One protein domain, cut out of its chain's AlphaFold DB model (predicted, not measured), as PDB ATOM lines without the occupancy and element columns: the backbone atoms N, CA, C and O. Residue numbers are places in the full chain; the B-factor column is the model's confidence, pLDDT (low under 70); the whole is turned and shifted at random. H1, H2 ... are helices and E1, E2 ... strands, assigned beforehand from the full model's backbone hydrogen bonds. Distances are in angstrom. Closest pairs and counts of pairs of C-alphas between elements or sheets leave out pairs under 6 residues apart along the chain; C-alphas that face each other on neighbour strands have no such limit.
ATOM      1  N   ASP A  87     172.381 219.051 181.501       81.06
ATOM      2  CA  ASP A  87     172.996 219.025 180.169       81.06
ATOM      3  C   ASP A  87     173.666 220.375 179.919       81.06
ATOM      4  O   ASP A  87     172.996 221.399 179.769       81.06
ATOM      5  N   LEU A  88     174.997 220.392 179.880       78.06
ATOM      6  CA  LEU A  88     175.767 221.614 179.681       78.06
ATOM      7  C   LEU A  88     176.459 221.589 178.324       78.06
ATOM      8  O   LEU A  88     177.231 220.681 178.018       78.06
ATOM      9  N   ARG A  89     176.234 222.636 177.526       82.00
ATOM     10  CA  ARG A  89     177.054 222.917 176.348       82.00
ATOM     11  C   ARG A  89     178.134 223.916 176.729       82.00
ATOM     12  O   ARG A  89     177.832 225.066 177.041       82.00
ATOM     13  N   VAL A  90     179.385 223.486 176.655       81.19
ATOM     14  CA  VAL A  90     180.546 224.343 176.891       81.19
ATOM     15  C   VAL A  90     181.122 224.760 175.542       81.19
ATOM     16  O   VAL A  90     181.448 223.915 174.713       81.19
ATOM     17  N   THR A  91     181.234 226.063 175.310       82.25
ATOM     18  CA  THR A  91     181.913 226.615 174.134       82.25
ATOM     19  C   THR A  91     183.220 227.237 174.596       82.25
ATOM     20  O   THR A  91     183.212 228.142 175.427       82.25
ATOM     21  N   LEU A  92     184.336 226.717 174.087       80.38
ATOM     22  CA  LEU A  92     185.673 227.193 174.426       80.38
ATOM     23  C   LEU A  92     186.073 228.336 173.493       80.38
ATOM     24  O   LEU A  92     185.702 228.347 172.321       80.38
ATOM     25  N   THR A  93     186.842 229.284 174.017       82.19
ATOM     26  CA  THR A  93     187.592 230.246 173.201       82.19
ATOM     27  C   THR A  93     188.850 229.581 172.642       82.19
ATOM     28  O   THR A  93     189.269 228.545 173.158       82.19
ATOM     29  N   ASP A  94     189.511 230.197 171.661       79.12
ATOM     30  CA  ASP A  94     190.765 229.674 171.090       79.12
ATOM     31  C   ASP A  94     191.846 229.442 172.160       79.12
ATOM     32  O   ASP A  94     192.519 228.412 172.173       79.12
ATOM     33  N   ALA A  95     191.952 230.354 173.133       76.75
ATOM     34  CA  ALA A  95     192.841 230.196 174.283       76.75
ATOM     35  C   ALA A  95     192.443 229.006 175.177       76.75
ATOM     36  O   ALA A  95     193.313 228.293 175.674       76.75
ATOM     37  N   GLY A  96     191.140 228.766 175.364       77.12
ATOM     38  CA  GLY A  96     190.628 227.602 176.090       77.12
ATOM     39  C   GLY A  96     190.905 226.289 175.355       77.12
ATOM     40  O   GLY A  96     191.325 225.320 175.978       77.12
ATOM     41  N   VAL A  97     190.754 226.265 174.029       81.19
ATOM     42  CA  VAL A  97     191.118 225.104 173.200       81.19
ATOM     43  C   VAL A  97     192.611 224.801 173.335       81.19
ATOM     44  O   VAL A  97     192.970 223.663 173.633       81.19
ATOM     45  N   LYS A  98     193.473 225.817 173.213       78.69
ATOM     46  CA  LYS A  98     194.924 225.668 173.394       78.69
ATOM     47  C   LYS A  98     195.281 225.168 174.799       78.69
ATOM     48  O   LYS A  98     196.044 224.218 174.944       78.69
ATOM     49  N   ALA A  99     194.673 225.734 175.840       77.94
ATOM     50  CA  ALA A  99     194.877 225.273 177.212       77.94
ATOM     51  C   ALA A  99     194.431 223.812 177.407       77.94
ATOM     52  O   ALA A  99     195.105 223.056 178.105       77.94
ATOM     53  N   ALA A 100     193.333 223.386 176.775       80.94
ATOM     54  CA  ALA A 100     192.872 222.000 176.816       80.94
ATOM     55  C   ALA A 100     193.824 221.037 176.088       80.94
ATOM     56  O   ALA A 100     193.987 219.905 176.543       80.94
ATOM     57  N   GLN A 101     194.467 221.470 174.998       80.81
ATOM     58  CA  GLN A 101     195.481 220.684 174.275       80.81
ATOM     59  C   GLN A 101     196.762 220.524 175.093       80.81
ATOM     60  O   GLN A 101     197.347 219.447 175.132       80.81
ATOM     61  N   GLU A 102     197.164 221.578 175.802       80.50
ATOM     62  CA  GLU A 102     198.328 221.560 176.690       80.50
ATOM     63  C   GLU A 102     198.059 220.836 178.025       80.50
ATOM     64  O   GLU A 102     198.960 220.732 178.857       80.50
ATOM     65  N   GLY A 103     196.826 220.370 178.266       77.88
ATOM     66  CA  GLY A 103     196.419 219.774 179.543       77.88
ATOM     67  C   GLY A 103     196.399 220.770 180.709       77.88
ATOM     68  O   GLY A 103     196.460 220.369 181.867       77.88
ATOM     69  N   LYS A 104     196.324 222.071 180.410       78.56
ATOM     70  CA  LYS A 104     196.349 223.187 181.372       78.56
ATOM     71  C   LYS A 104     194.993 223.872 181.533       78.56
ATOM     72  O   LYS A 104     194.918 224.924 182.167       78.56
ATOM     73  N   MET A 105     193.925 223.335 180.937       76.81
ATOM     74  CA  MET A 105     192.596 223.927 181.069       76.81
ATOM     75  C   MET A 105     192.161 223.909 182.543       76.81
ATOM     76  O   MET A 105     192.110 222.831 183.141       76.81
ATOM     77  N   PRO A 106     191.809 225.064 183.132       74.69
ATOM     78  CA  PRO A 106     191.213 225.087 184.458       74.69
ATOM     79  C   PRO A 106     189.860 224.367 184.446       74.69
ATOM     80  O   PRO A 106     189.128 224.385 183.452       74.69
ATOM     81  N   HIS A 107     189.528 223.731 185.565       82.88
ATOM     82  CA  HIS A 107     188.284 222.987 185.696       82.88
ATOM     83  C   HIS A 107     187.057 223.897 185.652       82.88
ATOM     84  O   HIS A 107     187.057 224.999 186.206       82.88
ATOM     85  N   ILE A 108     185.967 223.381 185.081       81.88
ATOM     86  CA  ILE A 108     184.639 223.956 185.299       81.88
ATOM     87  C   ILE A 108     184.053 223.269 186.529       81.88
ATOM     88  O   ILE A 108     183.896 222.049 186.545       81.88
ATOM     89  N   ILE A 109     183.754 224.052 187.560       83.38
ATOM     90  CA  ILE A 109     183.258 223.558 188.845       83.38
ATOM     91  C   ILE A 109     181.780 223.917 188.966       83.38
ATOM     92  O   ILE A 109     181.406 225.085 188.843       83.38
ATOM     93  N   LEU A 110     180.946 222.911 189.209       80.62
ATOM     94  CA  LEU A 110     179.532 223.064 189.528       80.62
ATOM     95  C   LEU A 110     179.342 222.750 191.006       80.62
ATOM     96  O   LEU A 110     179.738 221.679 191.456       80.62
ATOM     97  N   THR A 111     178.698 223.649 191.741       85.94
ATOM     98  CA  THR A 111     178.355 223.422 193.146       85.94
ATOM     99  C   THR A 111     176.845 223.492 193.295       85.94
ATOM    100  O   THR A 111     176.237 224.508 192.960       85.94
ATOM    101  N   GLY A 112     176.234 222.410 193.774       73.44
ATOM    102  CA  GLY A 112     174.816 222.387 194.112       73.44
ATOM    103  C   GLY A 112     174.552 223.331 195.279       73.44
ATOM    104  O   GLY A 112     175.074 223.115 196.366       73.44
ATOM    105  N   GLU A 113     173.748 224.367 195.067       72.38
ATOM    106  CA  GLU A 113     173.488 225.402 196.077       72.38
ATOM    107  C   GLU A 113     172.836 224.826 197.344       72.38
ATOM    108  O   GLU A 113     173.219 225.169 198.457       72.38
ATOM    109  N   THR A 114     171.892 223.896 197.178       73.19
ATOM    110  CA  THR A 114     171.184 223.260 198.299       73.19
ATOM    111  C   THR A 114     171.945 222.073 198.886       73.19
ATOM    112  O   THR A 114     171.954 221.887 200.098       73.19
ATOM    113  N   SER A 115     172.558 221.238 198.041       82.56
ATOM    114  CA  SER A 115     173.201 219.992 198.481       82.56
ATOM    115  C   SER A 115     174.681 220.149 198.837       82.56
ATOM    116  O   SER A 115     175.266 219.234 199.411       82.56
ATOM    117  N   GLY A 116     175.314 221.255 198.441       78.88
ATOM    118  CA  GLY A 116     176.762 221.461 198.533       78.88
ATOM    119  C   GLY A 116     177.588 220.536 197.634       78.88
ATOM    120  O   GLY A 116     178.814 220.541 197.711       78.88
ATOM    121  N   THR A 117     176.951 219.715 196.793       77.50
ATOM    122  CA  THR A 117     177.645 218.736 195.949       77.50
ATOM    123  C   THR A 117     178.529 219.449 194.936       77.50
ATOM    124  O   THR A 117     178.030 220.266 194.169       77.50
ATOM    125  N   VAL A 118     179.818 219.107 194.900       83.75
ATOM    126  CA  VAL A 118     180.768 219.648 193.924       83.75
ATOM    127  C   VAL A 118     180.981 218.635 192.806       83.75
ATOM    128  O   VAL A 118     181.371 217.494 193.057       83.75
ATOM    129  N   PHE A 119     180.733 219.059 191.572       73.00
ATOM    130  CA  PHE A 119     180.984 218.286 190.366       73.00
ATOM    131  C   PHE A 119     181.970 219.037 189.470       73.00
ATOM    132  O   PHE A 119     181.744 220.190 189.103       73.00
ATOM    133  N   THR A 120     183.063 218.371 189.110       85.38
ATOM    134  CA  THR A 120     184.179 218.975 188.378       85.38
ATOM    135  C   THR A 120     184.236 218.419 186.965       85.38
ATOM    136  O   THR A 120     184.333 217.207 186.771       85.38
ATOM    137  N   ILE A 121     184.219 219.303 185.972       82.12
ATOM    138  CA  ILE A 121     184.391 218.955 184.563       82.12
ATOM    139  C   ILE A 121     185.833 219.271 184.162       82.12
ATOM    140  O   ILE A 121     186.290 220.414 184.264       82.12
ATOM    141  N   THR A 122     186.533 218.252 183.669       82.69
ATOM    142  CA  THR A 122     187.877 218.374 183.095       82.69
ATOM    143  C   THR A 122     187.778 218.287 181.582       82.69
ATOM    144  O   THR A 122     187.236 217.323 181.043       82.69
ATOM    145  N   LEU A 123     188.308 219.298 180.900       79.38
ATOM    146  CA  LEU A 123     188.345 219.363 179.444       79.38
ATOM    147  C   LEU A 123     189.771 219.073 178.991       79.38
ATOM    148  O   LEU A 123     190.694 219.812 179.321       79.38
ATOM    149  N   VAL A 124     189.936 217.999 178.229       77.44
ATOM    150  CA  VAL A 124     191.187 217.663 177.553       77.44
ATOM    151  C   VAL A 124     190.922 217.644 176.061       77.44
ATOM    152  O   VAL A 124     189.941 217.051 175.606       77.44
ATOM    153  N   ALA A 125     191.774 218.319 175.298       72.25
ATOM    154  CA  ALA A 125     191.747 218.200 173.853       72.25
ATOM    155  C   ALA A 125     192.731 217.100 173.424       72.25
ATOM    156  O   ALA A 125     193.750 216.888 174.086       72.25
ATOM    157  N   PRO A 126     192.435 216.368 172.340       63.72
ATOM    158  CA  PRO A 126     193.371 215.395 171.796       63.72
ATOM    159  C   PRO A 126     194.664 216.098 171.363       63.72
ATOM    160  O   PRO A 126     194.618 217.200 170.818       63.72
ATOM    161  N   ALA A 127     195.811 215.456 171.598       56.50
ATOM    162  CA  ALA A 127     197.108 215.983 171.189       56.50
ATOM    163  C   ALA A 127     197.151 216.123 169.660       56.50
ATOM    164  O   ALA A 127     197.213 215.130 168.933       56.50
ATOM    165  N   THR A 128     197.099 217.354 169.159       59.47
ATOM    166  CA  THR A 128     197.400 217.652 167.761       59.47
ATOM    167  C   THR A 128     198.915 217.759 167.648       59.47
ATOM    168  O   THR A 128     199.499 218.686 168.200       59.47
ATOM    169  N   GLY A 129     199.565 216.788 167.006       48.78
ATOM    170  CA  GLY A 129     201.002 216.868 166.744       48.78
ATOM    171  C   GLY A 129     201.308 218.085 165.873       48.78
ATOM    172  O   GLY A 129     200.776 218.196 164.770       48.78
TER     173      GLY A 129
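AT A GLANCE: This is residues 87 to 129 of the 179 residues of an uncharacterized protein of Bifidobacterium samirii (UniProt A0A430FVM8). With little regular structure, the model is a rod: from residue 87 a stretch without named elements leads to one short helix, H1, then a thin two-strand hairpin, E1 and E2, points away with its turn, residues 112 to 117, standing free, and the last residues run back past H1. The 43 printed residues hold H1, E1 and E2 in that order, 16 residues in named elements, class mixed. The whole is loose, radius of gyration of the C-alphas 12.6 A, spanning 43 by 16 by 15 A.

HOW THE PARTS SIT: H1, residues 94 to 101, has every O i to N i+4 pair within hydrogen-bond range. E1, residues 108 to 111, and E2, residues 118 to 121, form an antiparallel hairpin at 161 degrees; N 110 and O 119 are 2.8 A apart, within hydrogen-bond range. H1 and E2 are apart.

IN THESE COORDINATES: H1 begins at C-alpha 94 (190.765, 229.674, 171.090) and measures 10.6 A. E1 and E2 each measure 10.1 A; E2 ends at C-alpha 121 (184.391, 218.955, 184.563).

THE WHOLE: The farthest C-alphas, of Thr 114 and Gly 129, are 43.9 A apart. The printed part has no cut, and both links are short. Residues 126 to 129 have pLDDT under 70.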